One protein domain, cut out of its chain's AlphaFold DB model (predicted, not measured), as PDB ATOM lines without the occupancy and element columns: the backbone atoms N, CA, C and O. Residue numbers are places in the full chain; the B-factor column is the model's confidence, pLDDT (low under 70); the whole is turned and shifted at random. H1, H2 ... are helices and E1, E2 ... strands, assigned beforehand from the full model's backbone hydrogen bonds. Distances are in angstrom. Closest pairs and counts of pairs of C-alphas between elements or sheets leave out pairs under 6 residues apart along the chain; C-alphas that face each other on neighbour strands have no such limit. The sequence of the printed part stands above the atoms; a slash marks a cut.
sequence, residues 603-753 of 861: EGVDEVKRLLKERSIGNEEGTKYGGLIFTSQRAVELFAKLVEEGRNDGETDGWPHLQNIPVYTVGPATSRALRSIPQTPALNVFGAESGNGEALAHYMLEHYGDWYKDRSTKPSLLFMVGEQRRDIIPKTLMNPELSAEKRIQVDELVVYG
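What this domain is: This is residues 603 to 753 of the 861 residues of the protein "Hydroxymethylbilane hydrolyase [cyclizing]" of Botryotinia narcissicola (UniProt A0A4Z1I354). A twisted, parallel five-stranded sheet makes the core of three layers, with H1 and H2 on one face and H4 with short H5 on the other, while H3 packs on the first part of H2 and lies over E2. Loop residues Gly 650 and Glu 737 mark the far ends, their C-alphas 46.3 A apart. The printed part has 151 residues in a mixed class, in the order H1 E1 H2 E2 H3 E3 H4 E4 H5 E5, with sheet order E3 E2 E1 E4 E5. It is compact, radius of gyration of the C-alphas 14.6 A, and spans 46 by 32 by 28 A.

How they stand to each other: Start with H1, residues 603 to 613, on the sheet but over none of its strands; its Gly 604 and Val 751 of E5, residues 746 to 752, have the closest C-alphas, 4.6 A. Next, E1, residues 625 to 630, is parallel to E4, residues 716 to 722, with N 626 and O 716 within hydrogen-bond range at 2.9 A. H2, residues 633 to 648, stands up from the sheet over E4, its line rising 66 degrees. E2, residues 662 to 665, pairs with E1 through N 664 and O 628, 2.8 A. H3, residues 668 to 674, touches H2 residues 633 to 640 alone, closest C-alphas Gln 633 and Thr 670, 5.1 A. E3, residues 684 to 686, an edge strand, pairs with E2 through N 686 and O 663, 2.8 A. H4, residues 693 to 707, runs along E2 at 7 degrees on the local plane, height over the sheet 9.3 A. H5, residues 729 to 733, touches H4, closest C-alphas Ala 697 and Ile 729, 5.1 A. E5 pairs with E4 through N 749 and O 719, 2.8 A. E1 H2 E2, E2 H3 E3 and E4 H5 E5 are strand-helix-strand units, parallel neighbours with a helix between; E3 H4 E4 is split, with E2 and E1 between its strands; these crossovers are right-handed. Every O i to N i+4 pair is within hydrogen-bond range in H1, H2, H3 and H5; H4 has 9 of 11.

Where its parts are: Find C-alpha 603 at (90.694, 49.490, -31.070), where H1 begins its 15.4 A. H2 covers 22.7 A, H4 19.6 A, E4 19.0 A and E5 17.7 A, ending at C-alpha 752, (87.677, 44.590, -39.121).

The domain as a whole: The printed part has no cut. Long links join H1 to E1, H2 to E2 and H5 to E5. Mean pLDDT of the printed part is 89.2; residues 650 to 653 and 724 to 726 are under 70.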
ATOM      1  N   GLU A 603      91.495  48.441 -31.733       89.50
ATOM      2  CA  GLU A 603      90.694  49.490 -31.070       89.50
ATOM      3  C   GLU A 603      89.188  49.156 -31.025       89.50
ATOM      4  O   GLU A 603      88.525  49.348 -30.004       89.50
ATOM      5  N   GLY A 604      88.640  48.602 -32.111       91.25
ATOM      6  CA  GLY A 604      87.251  48.149 -32.182       91.25
ATOM      7  C   GLY A 604      87.009  46.810 -31.480       91.25
ATOM      8  O   GLY A 604      85.923  46.597 -30.939       91.25
ATOM      9  N   VAL A 605      88.004  45.918 -31.454       92.25
ATOM     10  CA  VAL A 605      87.963  44.650 -30.700       92.25
ATOM     11  C   VAL A 605      87.895  44.933 -29.200       92.25
ATOM     12  O   VAL A 605      87.004  44.419 -28.519       92.25
ATOM     13  N   ASP A 606      88.797  45.779 -28.704       92.75
ATOM     14  CA  ASP A 606      88.871  46.178 -27.302       92.75
ATOM     15  C   ASP A 606      87.627  46.960 -26.874       92.75
ATOM     16  O   ASP A 606      87.103  46.700 -25.791       92.75
ATOM     17  N   GLU A 607      87.075  47.838 -27.721       94.81
ATOM     18  CA  GLU A 607      85.813  48.527 -27.423       94.81
ATOM     19  C   GLU A 607      84.632  47.545 -27.316       94.81
ATOM     20  O   GLU A 607      83.885  47.614 -26.341       94.81
ATOM     21  N   VAL A 608      84.472  46.565 -28.222       94.56
ATOM     22  CA  VAL A 608      83.430  45.523 -28.055       94.56
ATOM     23  C   VAL A 608      83.658  44.725 -26.766       94.56
ATOM     24  O   VAL A 608      82.715  44.497 -26.006       94.56
ATOM     25  N   LYS A 609      84.903  44.329 -26.481       92.94
ATOM     26  CA  LYS A 609      85.263  43.558 -25.280       92.94
ATOM     27  C   LYS A 609      84.972  44.339 -23.992       92.94
ATOM     28  O   LYS A 609      84.429  43.770 -23.043       92.94
ATOM     29  N   ARG A 610      85.256  45.644 -23.982       93.88
ATOM     30  CA  ARG A 610      84.945  46.585 -22.897       93.88
ATOM     31  C   ARG A 610      83.437  46.736 -22.705       93.88
ATOM     32  O   ARG A 610      82.950  46.558 -21.593       93.88
ATOM     33  N   LEU A 611      82.688  46.988 -23.779       94.69
ATOM     34  CA  LEU A 611      81.233  47.182 -23.739       94.69
ATOM     35  C   LEU A 611      80.469  45.955 -23.223       94.69
ATOM     36  O   LEU A 611      79.476  46.119 -22.511       94.69
ATOM     37  N   LEU A 612      80.934  44.746 -23.552       92.12
ATOM     38  CA  LEU A 612      80.377  43.497 -23.024       92.12
ATOM     39  C   LEU A 612      80.663  43.338 -21.524       92.12
ATOM     40  O   LEU A 612      79.738  43.081 -20.754       92.12
ATOM     41  N   LYS A 613      81.913  43.548 -21.086       89.75
ATOM     42  CA  LYS A 613      82.300  43.424 -19.666       89.75
ATOM     43  C   LYS A 613      81.680  44.497 -18.767       89.75
ATOM     44  O   LYS A 613      81.307  44.210 -17.636       89.75
ATOM     45  N   GLU A 614      81.492  45.710 -19.277       91.06
ATOM     46  CA  GLU A 614      80.767  46.781 -18.579       91.06
ATOM     47  C   GLU A 614      79.239  46.612 -18.602       91.06
ATOM     48  O   GLU A 614      78.537  47.418 -17.994       91.06
ATOM     49  N   ARG A 615      78.700  45.609 -19.317       90.38
ATOM     50  CA  ARG A 615      77.252  45.434 -19.558       90.38
ATOM     51  C   ARG A 615      76.585  46.683 -20.159       90.38
ATOM     52  O   ARG A 615      75.400  46.935 -19.962       90.38
ATOM     53  N   SER A 616      77.340  47.449 -20.954       92.19
ATOM     54  CA  SER A 616      76.863  48.659 -21.647       92.19
ATOM     55  C   SER A 616      75.824  48.369 -22.744       92.19
ATOM     56  O   SER A 616      75.223  49.301 -23.283       92.19
ATOM     57  N   ILE A 617      75.624  47.094 -23.085       93.88
ATOM     58  CA  ILE A 617      74.658  46.600 -24.067       93.88
ATOM     59  C   ILE A 617      73.606  45.779 -23.306       93.88
ATOM     60  O   ILE A 617      73.947  44.758 -22.712       93.88
ATOM     61  N   GLY A 618      72.337  46.193 -23.314       90.94
ATOM     62  CA  GLY A 618      71.292  45.518 -22.541       90.94
ATOM     63  C   GLY A 618      69.901  46.135 -22.690       90.94
ATOM     64  O   GLY A 618      69.707  47.122 -23.390       90.94
ATOM     65  N   ASN A 619      68.908  45.540 -22.020       88.69
ATOM     66  CA  ASN A 619      67.520  46.026 -22.025       88.69
ATOM     67  C   ASN A 619      67.136  46.773 -20.730       88.69
ATOM     68  O   ASN A 619      65.962  46.927 -20.413       88.69
ATOM     69  N   GLU A 620      68.109  47.257 -19.965       84.81
ATOM     70  CA  GLU A 620      67.861  48.067 -18.765       84.81
ATOM     71  C   GLU A 620      67.808  49.564 -19.122       84.81
ATOM     72  O   GLU A 620      68.169  49.972 -20.234       84.81
ATOM     73  N   GLU A 621      67.284  50.396 -18.225       81.00
ATOM     74  CA  GLU A 621      67.277  51.851 -18.402       81.00
ATOM     75  C   GLU A 621      68.644  52.427 -17.998       81.00
ATOM     76  O   GLU A 621      69.201  52.055 -16.969       81.00
ATOM     77  N   GLY A 622      69.223  53.291 -18.838       79.88
ATOM     78  CA  GLY A 622      70.594  53.794 -18.666       79.88
ATOM     79  C   GLY A 622      71.703  52.953 -19.321       79.88
ATOM     80  O   GLY A 622      72.860  53.366 -19.291       79.88
ATOM     81  N   THR A 623      71.382  51.825 -19.965       89.00
ATOM     82  CA  THR A 623      72.332  51.130 -20.862       89.00
ATOM     83  C   THR A 623      72.660  51.998 -22.083       89.00
ATOM     84  O   THR A 623      71.791  52.709 -22.593       89.00
ATOM     85  N   LYS A 624      73.911  51.957 -22.579       93.25
ATOM     86  CA  LYS A 624      74.305  52.743 -23.764       93.25
ATOM     87  C   LYS A 624      73.627  52.209 -25.030       93.25
ATOM     88  O   LYS A 624      73.169  52.996 -25.860       93.25
ATOM     89  N   TYR A 625      73.571  50.885 -25.173       96.44
ATOM     90  CA  TYR A 625      73.058  50.224 -26.369       96.44
ATOM     91  C   TYR A 625      71.916  49.257 -26.063       96.44
ATOM     92  O   TYR A 625      72.053  48.378 -25.215       96.44
ATOM     93  N   GLY A 626      70.826  49.367 -26.823       95.44
ATOM     94  CA  GLY A 626      69.658  48.485 -26.741       95.44
ATOM     95  C   GLY A 626      69.620  47.396 -27.811       95.44
ATOM     96  O   GLY A 626      68.610  46.719 -27.952       95.44
ATOM     97  N   GLY A 627      70.678  47.219 -28.603       96.50
ATOM     98  CA  GLY A 627      70.718  46.193 -29.645       96.50
ATOM     99  C   GLY A 627      71.965  46.251 -30.519       96.50
ATOM    100  O   GLY A 627      72.752  47.199 -30.452       96.50
ATOM    101  N   LEU A 628      72.129  45.216 -31.344       97.38
ATOM    102  CA  LEU A 628      73.294  45.014 -32.211       97.38
ATOM    103  C   LEU A 628      72.890  44.916 -33.686       97.38
ATOM    104  O   LEU A 628      71.803  44.430 -34.003       97.38
ATOM    105  N   ILE A 629      73.788  45.309 -34.591       96.31
ATOM    106  CA  ILE A 629      73.620  45.169 -36.046       96.31
ATOM    107  C   ILE A 629      74.852  44.467 -36.644       96.31
ATOM    108  O   ILE A 629      75.987  44.848 -36.354       96.31
ATOM    109  N   PHE A 630      74.629  43.471 -37.510       94.31
ATOM    110  CA  PHE A 630      75.667  42.708 -38.217       94.31
ATOM    111  C   PHE A 630      75.336  42.532 -39.710       94.31
ATOM    112  O   PHE A 630      74.500  41.701 -40.076       94.31
ATOM    113  N   THR A 631      76.042  43.232 -40.603       91.06
ATOM    114  CA  THR A 631      75.928  43.047 -42.069       91.06
ATOM    115  C   THR A 631      77.011  42.138 -42.665       91.06
ATOM    116  O   THR A 631      77.007  41.881 -43.867       91.06
ATOM    117  N   SER A 632      77.930  41.614 -41.845       87.94
ATOM    118  CA  SER A 632      79.098  40.848 -42.295       87.94
ATOM    119  C   SER A 632      79.391  39.638 -41.414       87.94
ATOM    120  O   SER A 632      79.433  39.745 -40.191       87.94
ATOM    121  N   GLN A 633      79.693  38.497 -42.042       89.94
ATOM    122  CA  GLN A 633      80.139  37.285 -41.346       89.94
ATOM    123  C   GLN A 633      81.445  37.506 -40.564       89.94
ATOM    124  O   GLN A 633      81.570  36.965 -39.473       89.94
ATOM    125  N   ARG A 634      82.366  38.368 -41.028       88.38
ATOM    126  CA  ARG A 634      83.621  38.658 -40.299       88.38
ATOM    127  C   ARG A 634      83.389  39.372 -38.962       88.38
ATOM    128  O   ARG A 634      84.089  39.089 -37.996       88.38
ATOM    129  N   ALA A 635      82.375  40.239 -38.880       92.25
ATOM    130  CA  ALA A 635      81.966  40.850 -37.614       92.25
ATOM    131  C   ALA A 635      81.367  39.807 -36.650       92.25
ATOM    132  O   ALA A 635      81.632  39.849 -35.452       92.25
ATOM    133  N   VAL A 636      80.612  38.833 -37.175       93.94
ATOM    134  CA  VAL A 636      80.068  37.720 -36.381       93.94
ATOM    135  C   VAL A 636      81.172  36.769 -35.904       93.94
ATOM    136  O   VAL A 636      81.143  36.345 -34.756       93.94
ATOM    137  N   GLU A 637      82.161  36.461 -36.747       92.19
ATOM    138  CA  GLU A 637      83.327  35.637 -36.393       92.19
ATOM    139  C   GLU A 637      84.152  36.255 -35.258       92.19
ATOM    140  O   GLU A 637      84.548  35.542 -34.336       92.19
ATOM    141  N   LEU A 638      84.395  37.572 -35.292       92.75
ATOM    142  CA  LEU A 638      85.029  38.281 -34.178       92.75
ATOM    143  C   LEU A 638      84.173  38.204 -32.914       92.75
ATOM    144  O   LEU A 638      84.659  37.842 -31.846       92.75
ATOM    145  N   PHE A 639      82.898  38.566 -33.033       94.38
ATOM    146  CA  PHE A 639      82.000  38.641 -31.890       94.38
ATOM    147  C   PHE A 639      81.827  37.269 -31.211       94.38
ATOM    148  O   PHE A 639      81.844  37.184 -29.986       94.38
ATOM    149  N   ALA A 640      81.777  36.181 -31.987       93.00
ATOM    150  CA  ALA A 640      81.792  34.815 -31.466       93.00
ATOM    151  C   ALA A 640      83.067  34.506 -30.656       93.00
ATOM    152  O   ALA A 640      82.956  33.967 -29.557       93.00
ATOM    153  N   LYS A 641      84.254  34.902 -31.149       91.56
ATOM    154  CA  LYS A 641      85.525  34.759 -30.409       91.56
ATOM    155  C   LYS A 641      85.508  35.538 -29.096       91.56
ATOM    156  O   LYS A 641      85.862  34.979 -28.068       91.56
ATOM    157  N   LEU A 642      85.032  36.785 -29.097       91.81
ATOM    158  CA  LEU A 642      84.942  37.601 -27.879       91.81
ATOM    159  C   LEU A 642      83.984  37.003 -26.834       91.81
ATOM    160  O   LEU A 642      84.281  37.033 -25.638       91.81
ATOM    161  N   VAL A 643      82.865  36.411 -27.268       90.69
ATOM    162  CA  VAL A 643      81.944  35.682 -26.379       90.69
ATOM    163  C   VAL A 643      82.582  34.393 -25.839       90.69
ATOM    164  O   VAL A 643      82.374  34.064 -24.669       90.69
ATOM    165  N   GLU A 644      83.385  33.681 -26.630       88.56
ATOM    166  CA  GLU A 644      84.132  32.498 -26.178       88.56
ATOM    167  C   GLU A 644      85.277  32.860 -25.210       88.56
ATOM    168  O   GLU A 644      85.440  32.207 -24.180       88.56
ATOM    169  N   GLU A 645      86.017  33.941 -25.466       87.12
ATOM    170  CA  GLU A 645      87.068  34.463 -24.582       87.12
ATOM    171  C   GLU A 645      86.530  34.827 -23.192       87.12
ATOM    172  O   GLU A 645      87.043  34.324 -22.196       87.12
ATOM    173  N   GLY A 646      85.463  35.632 -23.099       84.62
ATOM    174  CA  GLY A 646      84.901  36.023 -21.795       84.62
ATOM    175  C   GLY A 646      84.365  34.839 -20.979       84.62
ATOM    176  O   GLY A 646      84.484  34.816 -19.755       84.62
ATOM    177  N   ARG A 647      83.882  33.788 -21.655       82.38
ATOM    178  CA  ARG A 647      83.492  32.527 -21.009       82.38
ATOM    179  C   ARG A 647      84.697  31.775 -20.422       82.38
ATOM    180  O   ARG A 647      84.555  31.114 -19.394       82.38
ATOM    181  N   ASN A 648      85.868  31.878 -21.054       76.06
ATOM    182  CA  ASN A 648      87.121  31.292 -20.569       76.06
ATOM    183  C   ASN A 648      87.781  32.128 -19.455       76.06
ATOM    184  O   ASN A 648      88.442  31.554 -18.591       76.06
ATOM    185  N   ASP A 649      87.528  33.443 -19.400       77.44
ATOM    186  CA  ASP A 649      87.923  34.330 -18.287       77.44
ATOM    187  C   ASP A 649      87.195  34.005 -16.955       77.44
ATOM    188  O   ASP A 649      87.481  34.608 -15.921       77.44
ATOM    189  N   GLY A 650      86.259  33.045 -16.954       65.25
ATOM    190  CA  GLY A 650      85.509  32.586 -15.777       65.25
ATOM    191  C   GLY A 650      84.166  33.291 -15.558       65.25
ATOM    192  O   GLY A 650      83.421  32.926 -14.642       65.25
ATOM    193  N   GLU A 651      83.821  34.257 -16.413       63.97
ATOM    194  CA  GLU A 651      82.569  35.012 -16.370       63.97
ATOM    195  C   GLU A 651      81.407  34.118 -16.840       63.97
ATOM    196  O   GLU A 651      81.101  33.991 -18.024       63.97
ATOM    197  N   THR A 652      80.821  33.389 -15.888       61.88
ATOM    198  CA  THR A 652      79.969  32.214 -16.151       61.88
ATOM    199  C   THR A 652      78.488  32.426 -15.860       61.88
ATOM    200  O   THR A 652      77.658  31.731 -16.447       61.88
ATOM    201  N   ASP A 653      78.131  33.383 -15.001       69.19
ATOM    202  CA  ASP A 653      76.735  33.685 -14.675       69.19
ATOM    203  C   ASP A 653      76.160  34.727 -15.647       69.19
ATOM    204  O   ASP A 653      76.401  35.927 -15.528       69.19
ATOM    205  N   GLY A 654      75.431  34.255 -16.660       72.62
ATOM    206  CA  GLY A 654      74.672  35.095 -17.592       72.62
ATOM    207  C   GLY A 654      75.454  35.751 -18.741       72.62
ATOM    208  O   GLY A 654      74.816  36.371 -19.592       72.62
ATOM    209  N   TRP A 655      76.781  35.607 -18.825       84.69
ATOM    210  CA  TRP A 655      77.588  36.097 -19.958       84.69
ATOM    211  C   TRP A 655      77.056  35.571 -21.314       84.69
ATOM    212  O   TRP A 655      76.710  34.388 -21.407       84.69
ATOM    213  N   PRO A 656      76.980  36.393 -22.384       86.19
ATOM    214  CA  PRO A 656      77.443  37.784 -22.509       86.19
ATOM    215  C   PRO A 656      76.403  38.866 -22.132       86.19
ATOM    216  O   PRO A 656      76.520  40.003 -22.573       86.19
ATOM    217  N   HIS A 657      75.379  38.533 -21.337       86.00
ATOM    218  CA  HIS A 657      74.306  39.437 -20.867       86.00
ATOM    219  C   HIS A 657      73.330  39.964 -21.943       86.00
ATOM    220  O   HIS A 657      72.568  40.903 -21.714       86.00
ATOM    221  N   LEU A 658      73.294  39.324 -23.117       88.94
ATOM    222  CA  LEU A 658      72.512  39.768 -24.282       88.94
ATOM    223  C   LEU A 658      71.150  39.061 -24.437       88.94
ATOM    224  O   LEU A 658      70.620  38.971 -25.544       88.94
ATOM    225  N   GLN A 659      70.577  38.522 -23.358       82.69
ATOM    226  CA  GLN A 659      69.363  37.689 -23.414       82.69
ATOM    227  C   GLN A 659      68.133  38.422 -23.979       82.69
ATOM    228  O   GLN A 659      67.308  37.811 -24.654       82.69
ATOM    229  N   ASN A 660      68.013  39.724 -23.702       86.75
ATOM    230  CA  ASN A 660      66.770  40.488 -23.871       86.75
ATOM    231  C   ASN A 660      66.872  41.648 -24.882       86.75
ATOM    232  O   ASN A 660      66.019  42.536 -24.873       86.75
ATOM    233  N   ILE A 661      67.900  41.652 -25.740       94.19
ATOM    234  CA  ILE A 661      68.078  42.650 -26.811       94.19
ATOM    235  C   ILE A 661      67.798  42.045 -28.198       94.19
ATOM    236  O   ILE A 661      68.033  40.846 -28.394       94.19
ATOM    237  N   PRO A 662      67.350  42.845 -29.181       96.25
ATOM    238  CA  PRO A 662      67.321  42.463 -30.585       96.25
ATOM    239  C   PRO A 662      68.716  42.527 -31.225       96.25
ATOM    240  O   PRO A 662      69.494  43.461 -31.012       96.25
ATOM    241  N   VAL A 663      69.005  41.540 -32.072       96.75
ATOM    242  CA  VAL A 663      70.191  41.502 -32.933       96.75
ATOM    243  C   VAL A 663      69.746  41.459 -34.388       96.75
ATOM    244  O   VAL A 663      69.119  40.498 -34.829       96.75
ATOM    245  N   TYR A 664      70.075  42.498 -35.146       96.75
ATOM    246  CA  TYR A 664      69.671  42.663 -36.537       96.75
ATOM    247  C   TYR A 664      70.765  42.206 -37.495       96.75
ATOM    248  O   TYR A 664      71.951  42.468 -37.283       96.75
ATOM    249  N   THR A 665      70.386  41.531 -38.580       94.88
ATOM    250  CA  THR A 665      71.353  41.056 -39.571       94.88
ATOM    251  C   THR A 665      70.769  40.954 -40.976       94.88
ATOM    252  O   THR A 665      69.559  40.818 -41.145       94.88
ATOM    253  N   VAL A 666      71.640  41.001 -41.989       90.44
ATOM    254  CA  VAL A 666      71.274  40.788 -43.395       90.44
ATOM    255  C   VAL A 666      71.681  39.382 -43.838       90.44
ATOM    256  O   VAL A 666      72.862  39.021 -43.841       90.44
ATOM    257  N   GLY A 667      70.688  38.621 -44.299       82.62
ATOM    258  CA  GLY A 667      70.856  37.426 -45.119       82.62
ATOM    259  C   GLY A 667      71.083  36.105 -44.357       82.62
ATOM    260  O   GLY A 667      71.566  36.094 -43.217       82.62
ATOM    261  N   PRO A 668      70.799  34.945 -44.991       83.12
ATOM    262  CA  PRO A 668      70.820  33.647 -44.308       83.12
ATOM    263  C   PRO A 668      72.193  33.201 -43.787       83.12
ATOM    264  O   PRO A 668      72.264  32.464 -42.807       83.12
ATOM    265  N   ALA A 669      73.297  33.608 -44.423       86.69
ATOM    266  CA  ALA A 669      74.638  33.184 -44.012       86.69
ATOM    267  C   ALA A 669      75.053  33.818 -42.672       86.69
ATOM    268  O   ALA A 669      75.347  33.097 -41.719       86.69
ATOM    269  N   THR A 670      74.968  35.146 -42.575       88.94
ATOM    270  CA  THR A 670      75.214  35.927 -41.351       88.94
ATOM    271  C   THR A 670      74.261  35.510 -40.224       88.94
ATOM    272  O   THR A 670      74.685  35.297 -39.090       88.94
ATOM    273  N   SER A 671      72.989  35.263 -40.563       91.50
ATOM    274  CA  SER A 671      71.971  34.759 -39.627       91.50
ATOM    275  C   SER A 671      72.315  33.391 -39.032       91.50
ATOM    276  O   SER A 671      72.129  33.177 -37.834       91.50
ATOM    277  N   ARG A 672      72.829  32.452 -39.843       90.81
ATOM    278  CA  ARG A 672      73.280  31.135 -39.358       90.81
ATOM    279  C   ARG A 672      74.509  31.249 -38.460       90.81
ATOM    280  O   ARG A 672      74.550  30.565 -37.445       90.81
ATOM    281  N   ALA A 673      75.456  32.126 -38.797       92.00
ATOM    282  CA  ALA A 673      76.630  32.374 -37.963       92.00
ATOM    283  C   ALA A 673      76.224  32.906 -36.574       92.00
ATOM    284  O   ALA A 673      76.604  32.314 -35.565       92.00
ATOM    285  N   LEU A 674      75.356  33.925 -36.498       93.38
ATOM    286  CA  LEU A 674      74.867  34.465 -35.218       93.38
ATOM    287  C   LEU A 674      74.121  33.420 -34.381       93.38
ATOM    288  O   LEU A 674      74.324  33.327 -33.174       93.38
ATOM    289  N   ARG A 675      73.290  32.589 -35.022       92.38
ATOM    290  CA  ARG A 675      72.549  31.506 -34.351       92.38
ATOM    291  C   ARG A 675      73.423  30.317 -33.925       92.38
ATOM    292  O   ARG A 675      72.912  29.429 -33.253       92.38
ATOM    293  N   SER A 676      74.705  30.293 -34.297       91.31
ATOM    294  CA  SER A 676      75.669  29.270 -33.864       91.31
ATOM    295  C   SER A 676      76.497  29.663 -32.631       91.31
ATOM    296  O   SER A 676      77.232  28.830 -32.107       91.31
ATOM    297  N   ILE A 677      76.366  30.903 -32.143       89.69
ATOM    298  CA  ILE A 677      77.126  31.402 -30.987       89.69
ATOM    299  C   ILE A 677      76.649  30.703 -29.695       89.69
ATOM    300  O   ILE A 677      75.451  30.736 -29.400       89.69
ATOM    301  N   PRO A 678      77.548  30.079 -28.905       77.81
ATOM    302  CA  PRO A 678      77.185  29.190 -27.797       77.81
ATOM    303  C   PRO A 678      76.826  29.943 -26.499       77.81
ATOM    304  O   PRO A 678      77.513  29.826 -25.478       77.81
ATOM    305  N   GLN A 679      75.721  30.691 -26.529       80.12
ATOM    306  CA  GLN A 679      75.144  31.397 -25.376       80.12
ATOM    307  C   GLN A 679      73.731  30.908 -25.012       80.12
ATOM    308  O   GLN A 679      73.005  30.375 -25.853       80.12
ATOM    309  N   THR A 680      73.332  31.142 -23.757       77.38
ATOM    310  CA  THR A 680      72.032  30.726 -23.209       77.38
ATOM    311  C   THR A 680      71.384  31.862 -22.410       77.38
ATOM    312  O   THR A 680      72.014  32.386 -21.490       77.38
ATOM    313  N   PRO A 681      70.097  32.183 -22.644       83.06
ATOM    314  CA  PRO A 681      69.342  32.068 -23.895       83.06
ATOM    315  C   PRO A 681      70.105  32.423 -25.185       83.06
ATOM    316  O   PRO A 681      71.103  33.144 -25.167       83.06
ATOM    317  N   ALA A 682      69.607  31.914 -26.314       87.38
ATOM    318  CA  ALA A 682      70.121  32.234 -27.644       87.38
ATOM    319  C   ALA A 682      69.834  33.698 -28.034       87.38
ATOM    320  O   ALA A 682      68.911  34.317 -27.508       87.38
ATOM    321  N   LEU A 683      70.602  34.242 -28.983       91.56
ATOM    322  CA  LEU A 683      70.397  35.601 -29.494       91.56
ATOM    323  C   LEU A 683      69.047  35.751 -30.213       91.56
ATOM    324  O   LEU A 683      68.683  34.927 -31.059       91.56
ATOM    325  N   ASN A 684      68.359  36.866 -29.965       93.81
ATOM    326  CA  ASN A 684      67.142  37.246 -30.684       93.81
ATOM    327  C   ASN A 684      67.515  37.804 -32.073       93.81
ATOM    328  O   ASN A 684      67.613  39.015 -32.269       93.81
ATOM    329  N   VAL A 685      67.814  36.908 -33.023       94.69
ATOM    330  CA  VAL A 685      68.313  37.263 -34.366       94.69
ATOM    331  C   VAL A 685      67.164  37.542 -35.340       94.69
ATOM    332  O   VAL A 685      66.506  36.605 -35.817       94.69
ATOM    333  N   PHE A 686      66.996  38.821 -35.676       94.94
ATOM    334  CA  PHE A 686      65.976  39.385 -36.561       94.94
ATOM    335  C   PHE A 686      66.544  39.830 -37.917       94.94
ATOM    336  O   PHE A 686      67.751  40.004 -38.089       94.94
ATOM    337  N   GLY A 687      65.657  40.053 -38.891       90.81
ATOM    338  CA  GLY A 687      66.024  40.622 -40.192       90.81
ATOM    339  C   GLY A 687      66.624  39.648 -41.214       90.81
ATOM    340  O   GLY A 687      66.942  40.078 -42.316       90.81
ATOM    341  N   ALA A 688      66.732  38.349 -40.910       87.44
ATOM    342  CA  ALA A 688      67.348  37.339 -41.785       87.44
ATOM    343  C   ALA A 688      66.862  37.380 -43.252       87.44
ATOM    344  O   ALA A 688      67.674  37.291 -44.176       87.44
ATOM    345  N   GLU A 689      65.556  37.592 -43.447       85.00
ATOM    346  CA  GLU A 689      64.878  37.631 -44.751       85.00
ATOM    347  C   GLU A 689      64.948  39.001 -45.459       85.00
ATOM    348  O   GLU A 689      64.463  39.137 -46.578       85.00
ATOM    349  N   SER A 690      65.554  40.026 -44.843       80.88
ATOM    350  CA  SER A 690      65.606  41.402 -45.381       80.88
ATOM    351  C   SER A 690      66.311  41.524 -46.736       80.88
ATOM    352  O   SER A 690      66.055  42.466 -47.481       80.88
ATOM    353  N   GLY A 691      67.215  40.596 -47.066       79.88
ATOM    354  CA  GLY A 691      67.937  40.535 -48.343       79.88
ATOM    355  C   GLY A 691      69.004  41.622 -48.555       79.88
ATOM    356  O   GLY A 691      70.053  41.331 -49.128       79.88
ATOM    357  N   ASN A 692      68.780  42.847 -48.075       87.69
ATOM    358  CA  ASN A 692      69.715  43.971 -48.121       87.69
ATOM    359  C   ASN A 692      69.558  44.896 -46.890       87.69
ATOM    360  O   ASN A 692      68.614  44.769 -46.111       87.69
ATOM    361  N   GLY A 693      70.488  45.843 -46.716       89.56
ATOM    362  CA  GLY A 693      70.480  46.776 -45.580       89.56
ATOM    363  C   GLY A 693      69.367  47.834 -45.607       89.56
ATOM    364  O   GLY A 693      68.988  48.341 -44.558       89.56
ATOM    365  N   GLU A 694      68.808  48.159 -46.775       91.00
ATOM    366  CA  GLU A 694      67.751  49.171 -46.924       91.00
ATOM    367  C   GLU A 694      66.425  48.640 -46.368       91.00
ATOM    368  O   GLU A 694      65.835  49.232 -45.464       91.00
ATOM    369  N   ALA A 695      66.019  47.451 -46.820       92.25
ATOM    370  CA  ALA A 695      64.858  46.741 -46.298       92.25
ATOM    371  C   ALA A 695      65.025  46.371 -44.813       92.25
ATOM    372  O   ALA A 695      64.058  46.450 -44.054       92.25
ATOM    373  N   LEU A 696      66.248  46.033 -44.371       95.00
ATOM    374  CA  LEU A 696      66.534  45.816 -42.952       95.00
ATOM    375  C   LEU A 696      66.276  47.086 -42.126       95.00
ATOM    376  O   LEU A 696      65.596  47.017 -41.106       95.00
ATOM    377  N   ALA A 697      66.772  48.242 -42.574       95.31
ATOM    378  CA  ALA A 697      66.591  49.506 -41.866       95.31
ATOM    379  C   ALA A 697      65.115  49.928 -41.784       95.31
ATOM    380  O   ALA A 697      64.667  50.374 -40.730       95.31
ATOM    381  N   HIS A 698      64.333  49.732 -42.850       94.56
ATOM    382  CA  HIS A 698      62.891  49.994 -42.811       94.56
ATOM    383  C   HIS A 698      62.157  49.089 -41.811       94.56
ATOM    384  O   HIS A 698      61.380  49.595 -41.005       94.56
ATOM    385  N   TYR A 699      62.460  47.787 -41.789       95.19
ATOM    386  CA  TYR A 699      61.928  46.851 -40.790       95.19
ATOM    387  C   TYR A 699      62.325  47.234 -39.349       95.19
ATOM    388  O   TYR A 699      61.516  47.136 -38.426       95.19
ATOM    389  N   MET A 700      63.552  47.722 -39.144       96.19
ATOM    390  CA  MET A 700      64.046  48.144 -37.829       96.19
ATOM    391  C   MET A 700      63.334  49.381 -37.266       96.19
ATOM    392  O   MET A 700      63.168  49.453 -36.051       96.19
ATOM    393  N   LEU A 701      62.900  50.336 -38.100       94.69
ATOM    394  CA  LEU A 701      62.180  51.539 -37.637       94.69
ATOM    395  C   LEU A 701      60.875  51.199 -36.900       94.69
ATOM    396  O   LEU A 701      60.534  51.860 -35.917       94.69
ATOM    397  N   GLU A 702      60.171  50.173 -37.378       93.06
ATOM    398  CA  GLU A 702      58.943  49.644 -36.786       93.06
ATOM    399  C   GLU A 702      59.271  48.691 -35.626       93.06
ATOM    400  O   GLU A 702      58.954  48.990 -34.478       93.06
ATOM    401  N   HIS A 703      60.035  47.623 -35.881       95.50
ATOM    402  CA  HIS A 703      60.308  46.576 -34.889       95.50
ATOM    403  C   HIS A 703      61.052  47.076 -33.634       95.50
ATOM    404  O   HIS A 703      60.720  46.690 -32.515       95.50
ATOM    405  N   TYR A 704      62.042  47.965 -33.783       95.31
ATOM    406  CA  TYR A 704      62.723  48.599 -32.641       95.31
ATOM    407  C   TYR A 704      61.893  49.740 -32.028       95.31
ATOM    408  O   TYR A 704      62.163  50.175 -30.909       95.31
ATOM    409  N   GLY A 705      60.878  50.226 -32.749       91.69
ATOM    410  CA  GLY A 705      59.796  51.035 -32.198       91.69
ATOM    411  C   GLY A 705      58.997  50.255 -31.171       91.69
ATOM    412  O   GLY A 705      58.985  50.638 -30.006       91.69
ATOM    413  N   ASP A 706      58.420  49.132 -31.583       92.62
ATOM    414  CA  ASP A 706      57.571  48.304 -30.725       92.62
ATOM    415  C   ASP A 706      58.341  47.692 -29.544       92.62
ATOM    416  O   ASP A 706      57.816  47.632 -28.431       92.62
ATOM    417  N   TRP A 707      59.606  47.302 -29.752       93.81
ATOM    418  CA  TRP A 707      60.474  46.751 -28.699       93.81
ATOM    419  C   TRP A 707      60.755  47.740 -27.558       93.81
ATOM    420  O   TRP A 707      60.952  47.331 -26.415       93.81
ATOM    421  N   TYR A 708      60.770  49.042 -27.862       91.81
ATOM    422  CA  TYR A 708      61.083  50.122 -26.919       91.81
ATOM    423  C   TYR A 708      59.935  51.129 -26.749       91.81
ATOM    424  O   TYR A 708      60.158  52.236 -26.262       91.81
ATOM    425  N   LYS A 709      58.702  50.735 -27.101       88.62
ATOM    426  CA  LYS A 709      57.490  51.578 -27.099       88.62
ATOM    427  C   LYS A 709      57.213  52.283 -25.764       88.62
ATOM    428  O   LYS A 709      56.637  53.364 -25.749       88.62
ATOM    429  N   ASP A 710      57.614  51.661 -24.653       88.00
ATOM    430  CA  ASP A 710      57.352  52.132 -23.292       88.00
ATOM    431  C   ASP A 710      58.422  53.142 -22.807       88.00
ATOM    432  O   ASP A 710      58.407  53.550 -21.647       88.00
ATOM    433  N   ARG A 711      59.365  53.553 -23.678       84.12
ATOM    434  CA  ARG A 711      60.407  54.556 -23.390       84.12
ATOM    435  C   ARG A 711      60.209  55.828 -24.211       84.12
ATOM    436  O   ARG A 711      60.007  55.779 -25.420       84.12
ATOM    437  N   SER A 712      60.383  56.979 -23.564       80.12
ATOM    438  CA  SER A 712      60.392  58.297 -24.221       80.12
ATOM    439  C   SER A 712      61.617  58.520 -25.116       80.12
ATOM    440  O   SER A 712      61.553  59.291 -26.072       80.12
ATOM    441  N   THR A 713      62.732  57.841 -24.832       84.75
ATOM    442  CA  THR A 713      63.945  57.841 -25.654       84.75
ATOM    443  C   THR A 713      64.393  56.413 -25.952       84.75
ATOM    444  O   THR A 713      64.478  55.553 -25.073       84.75
ATOM    445  N   LYS A 714      64.686  56.144 -27.228       89.50
ATOM    446  CA  LYS A 714      65.205  54.847 -27.670       89.50
ATOM    447  C   LYS A 714      66.713  54.762 -27.395       89.50
ATOM    448  O   LYS A 714      67.426  55.692 -27.778       89.50
ATOM    449  N   PRO A 715      67.218  53.673 -26.788       92.62
ATOM    450  CA  PRO A 715      68.657  53.459 -26.644       92.62
ATOM    451  C   PRO A 715      69.326  53.258 -28.015       92.62
ATOM    452  O   PRO A 715      68.686  52.782 -28.958       92.62
ATOM    453  N   SER A 716      70.612  53.602 -28.134       95.50
ATOM    454  CA  SER A 716      71.360  53.479 -29.395       95.50
ATOM    455  C   SER A 716      71.516  52.021 -29.843       95.50
ATOM    456  O   SER A 716      71.474  51.091 -29.035       95.50
ATOM    457  N   LEU A 717      71.765  51.815 -31.133       97.25
ATOM    458  CA  LEU A 717      72.210  50.540 -31.692       97.25
ATOM    459  C   LEU A 717      73.718  50.568 -31.949       97.25
ATOM    460  O   LEU A 717      74.231  51.532 -32.514       97.25
ATOM    461  N   LEU A 718      74.416  49.491 -31.585       97.38
ATOM    462  CA  LEU A 718      75.824  49.294 -31.936       97.38
ATOM    463  C   LEU A 718      75.921  48.541 -33.269       97.38
ATOM    464  O   LEU A 718      75.453  47.403 -33.381       97.38
ATOM    465  N   PHE A 719      76.554  49.147 -34.272       95.94
ATOM    466  CA  PHE A 719      76.743  48.535 -35.586       95.94
ATOM    467  C   PHE A 719      78.195  48.094 -35.776       95.94
ATOM    468  O   PHE A 719      79.081  48.921 -35.976       95.94
ATOM    469  N   MET A 720      78.438  46.782 -35.748       94.12
ATOM    470  CA  MET A 720      79.762  46.218 -36.019       94.12
ATOM    471  C   MET A 720      80.003  46.136 -37.530       94.12
ATOM    472  O   MET A 720      79.456  45.271 -38.222       94.12
ATOM    473  N   VAL A 721      80.829  47.053 -38.034       90.88
ATOM    474  CA  VAL A 721      81.099  47.267 -39.464       90.88
ATOM    475  C   VAL A 721      82.547  46.956 -39.846       90.88
ATOM    476  O   VAL A 721      83.445  46.857 -39.007       90.88
ATOM    477  N   GLY A 722      82.770  46.814 -41.152       87.88
ATOM    478  CA  GLY A 722      84.105  46.815 -41.741       87.88
ATOM    479  C   GLY A 722      84.594  48.224 -42.084       87.88
ATOM    480  O   GLY A 722      83.821  49.177 -42.192       87.88
ATOM    481  N   GLU A 723      85.894  48.350 -42.326       81.38
ATOM    482  CA  GLU A 723      86.530  49.606 -42.737       81.38
ATOM    483  C   GLU A 723      85.931  50.187 -44.035       81.38
ATOM    484  O   GLU A 723      85.652  51.384 -44.117       81.38
ATOM    485  N   GLN A 724      85.664  49.348 -45.040       69.50
ATOM    486  CA  GLN A 724      85.019  49.780 -46.284       69.50
ATOM    487  C   GLN A 724      83.506  49.946 -46.091       69.50
ATOM    488  O   GLN A 724      82.757  48.970 -46.143       69.50
ATOM    489  N   ARG A 725      83.047  51.191 -45.917       68.31
ATOM    490  CA  ARG A 725      81.636  51.515 -45.644       68.31
ATOM    491  C   ARG A 725      80.954  52.332 -46.744       68.31
ATOM    492  O   ARG A 725      81.414  53.393 -47.160       68.31
ATOM    493  N   ARG A 726      79.807  51.815 -47.195       65.62
ATOM    494  CA  ARG A 726      78.777  52.498 -48.002       65.62
ATOM    495  C   ARG A 726      77.373  52.135 -47.508       65.62
ATOM    496  O   ARG A 726      76.431  52.136 -48.296       65.62
ATOM    497  N   ASP A 727      77.235  51.795 -46.228       75.75
ATOM    498  CA  ASP A 727      75.962  51.301 -45.717       75.75
ATOM    499  C   ASP A 727      74.858  52.377 -45.791       75.75
ATOM    500  O   ASP A 727      75.101  53.593 -45.885       75.75
ATOM    501  N   ILE A 728      73.629  51.883 -45.838       90.19
ATOM    502  CA  ILE A 728      72.382  52.638 -45.900       90.19
ATOM    503  C   ILE A 728      71.692  52.645 -44.530       90.19
ATOM    504  O   ILE A 728      70.999  53.610 -44.220       90.19
ATOM    505  N   ILE A 729      71.958  51.646 -43.676       93.69
ATOM    506  CA  ILE A 729      71.308  51.480 -42.369       93.69
ATOM    507  C   ILE A 729      71.427  52.739 -41.490       93.69
ATOM    508  O   ILE A 729      70.378  53.249 -41.091       93.69
ATOM    509  N   PRO A 730      72.615  53.339 -41.247       94.38
ATOM    510  CA  PRO A 730      72.702  54.552 -40.428       94.38
ATOM    511  C   PRO A 730      71.930  55.727 -41.040       94.38
ATOM    512  O   PRO A 730      71.262  56.470 -40.329       94.38
ATOM    513  N   LYS A 731      71.952  55.870 -42.373       94.19
ATOM    514  CA  LYS A 731      71.276  56.971 -43.082       94.19
ATOM    515  C   LYS A 731      69.758  56.885 -42.961       94.19
ATOM    516  O   LYS A 731      69.119  57.904 -42.727       94.19
ATOM    517  N   THR A 732      69.193  55.686 -43.105       94.94
ATOM    518  CA  THR A 732      67.748  55.462 -42.982       94.94
ATOM    519  C   THR A 732      67.291  55.589 -41.528       94.94
ATOM    520  O   THR A 732      66.277  56.231 -41.274       94.94
ATOM    521  N   LEU A 733      68.042  55.042 -40.565       95.38
ATOM    522  CA  LEU A 733      67.660  55.052 -39.145       95.38
ATOM    523  C   LEU A 733      67.833  56.418 -38.464       95.38
ATOM    524  O   LEU A 733      67.022  56.791 -37.613       95.38
ATOM    525  N   MET A 734      68.852  57.183 -38.865       94.50
ATOM    526  CA  MET A 734      69.182  58.493 -38.294       94.50
ATOM    527  C   MET A 734      68.644  59.673 -39.125       94.50
ATOM    528  O   MET A 734      69.001  60.816 -38.837       94.50
ATOM    529  N   ASN A 735      67.799  59.430 -40.141       94.81
ATOM    530  CA  ASN A 735      67.298  60.480 -41.040       94.81
ATOM    531  C   ASN A 735      66.658  61.646 -40.236       94.81
ATOM    532  O   ASN A 735      65.739  61.404 -39.441       94.81
ATOM    533  N   PRO A 736      67.103  62.910 -40.421       92.81
ATOM    534  CA  PRO A 736      66.514  64.076 -39.757       92.81
ATOM    535  C   PRO A 736      65.029  64.317 -40.082       92.81
ATOM    536  O   PRO A 736      64.361  65.001 -39.310       92.81
ATOM    537  N   GLU A 737      64.503  63.749 -41.169       93.50
ATOM    538  CA  GLU A 737      63.085  63.823 -41.558       93.50
ATOM    539  C   GLU A 737      62.182  62.895 -40.720       93.50
ATOM    540  O   GLU A 737      60.970  63.098 -40.660       93.50
ATOM    541  N   LEU A 738      62.746  61.888 -40.039       90.44
ATOM    542  CA  LEU A 738      61.998  61.060 -39.088       90.44
ATOM    543  C   LEU A 738      61.682  61.854 -37.817       90.44
ATOM    544  O   LEU A 738      62.544  62.577 -37.309       90.44
ATOM    545  N   SER A 739      60.490  61.650 -37.245       88.25
ATOM    546  CA  SER A 739      60.155  62.177 -35.916       88.25
ATOM    547  C   SER A 739      61.134  61.663 -34.855       88.25
ATOM    548  O   SER A 739      61.704  60.576 -34.994       88.25
ATOM    549  N   ALA A 740      61.325  62.428 -33.775       86.00
ATOM    550  CA  ALA A 740      62.256  62.071 -32.699       86.00
ATOM    551  C   ALA A 740      61.961  60.685 -32.090       86.00
ATOM    552  O   ALA A 740      62.883  59.936 -31.794       86.00
ATOM    553  N   GLU A 741      60.679  60.323 -31.994       85.50
ATOM    554  CA  GLU A 741      60.192  59.011 -31.547       85.50
ATOM    555  C   GLU A 741      60.550  57.869 -32.511       85.50
ATOM    556  O   GLU A 741      60.768  56.735 -32.085       85.50
ATOM    557  N   LYS A 742      60.591  58.125 -33.827       88.50
ATOM    558  CA  LYS A 742      60.875  57.098 -34.846       88.50
ATOM    559  C   LYS A 742      62.362  56.948 -35.148       88.50
ATOM    560  O   LYS A 742      62.780  55.840 -35.472       88.50
ATOM    561  N   ARG A 743      63.145  58.022 -35.025       93.69
ATOM    562  CA  ARG A 743      64.595  58.022 -35.265       93.69
ATOM    563  C   ARG A 743      65.319  57.095 -34.283       93.69
ATOM    564  O   ARG A 743      64.972  57.030 -33.106       93.69
ATOM    565  N   ILE A 744      66.342  56.395 -34.764       95.12
ATOM    566  CA  ILE A 744      67.165  55.479 -33.965       95.12
ATOM    567  C   ILE A 744      68.626  55.884 -34.150       95.12
ATOM    568  O   ILE A 744      69.096  56.010 -35.280       95.12
ATOM    569  N   GLN A 745      69.341  56.107 -33.047       95.81
ATOM    570  CA  GLN A 745      70.772  56.416 -33.081       95.81
ATOM    571  C   GLN A 745      71.576  55.143 -33.367       95.81
ATOM    572  O   GLN A 745      71.270  54.082 -32.818       95.81
ATOM    573  N   VAL A 746      72.595  55.248 -34.220       96.31
ATOM    574  CA  VAL A 746      73.453  54.125 -34.619       96.31
ATOM    575  C   VAL A 746      74.914  54.534 -34.467       96.31
ATOM    576  O   VAL A 746      75.392  55.401 -35.197       96.31
ATOM    577  N   ASP A 747      75.630  53.882 -33.554       95.69
ATOM    578  CA  ASP A 747      77.075  54.055 -33.403       95.69
ATOM    579  C   ASP A 747      77.770  53.002 -34.289       95.69
ATOM    580  O   ASP A 747      77.723  51.801 -34.003       95.69
ATOM    581  N   GLU A 748      78.393  53.433 -35.392       94.44
ATOM    582  CA  GLU A 748      79.219  52.566 -36.246       94.44
ATOM    583  C   GLU A 748      80.582  52.292 -35.589       94.44
ATOM    584  O   GLU A 748      81.398  53.202 -35.437       94.44
ATOM    585  N   LEU A 749      80.859  51.027 -35.261       94.44
ATOM    586  CA  LEU A 749      82.139  50.573 -34.719       94.44
ATOM    587  C   LEU A 749      82.870  49.700 -35.745       94.44
ATOM    588  O   LEU A 749      82.380  48.646 -36.156       94.44
ATOM    589  N   VAL A 750      84.054  50.147 -36.166       92.50
ATOM    590  CA  VAL A 750      84.889  49.436 -37.142       92.50
ATOM    591  C   VAL A 750      85.650  48.329 -36.429       92.50
ATOM    592  O   VAL A 750      86.570  48.611 -35.671       92.50
ATOM    593  N   VAL A 751      85.285  47.072 -36.686       91.06
ATOM    594  CA  VAL A 751      85.878  45.919 -35.985       91.06
ATOM    595  C   VAL A 751      86.755  45.032 -36.874       91.06
ATOM    596  O   VAL A 751      87.473  44.172 -36.369       91.06
ATOM    597  N   TYR A 752      86.744  45.242 -38.195       85.75
ATOM    598  CA  TYR A 752      87.677  44.590 -39.121       85.75
ATOM    599  C   TYR A 752      88.064  45.485 -40.306       85.75
ATOM    600  O   TYR A 752      87.245  46.231 -40.852       85.75
ATOM    601  N   GLY A 753      89.328  45.394 -40.714       80.69
ATOM    602  CA  GLY A 753      89.899  46.082 -41.869       80.69
ATOM    603  C   GLY A 753      89.961  45.193 -43.111       80.69
ATOM    604  O   GLY A 753      89.657  43.999 -43.072       80.69
TER     605      GLY A 753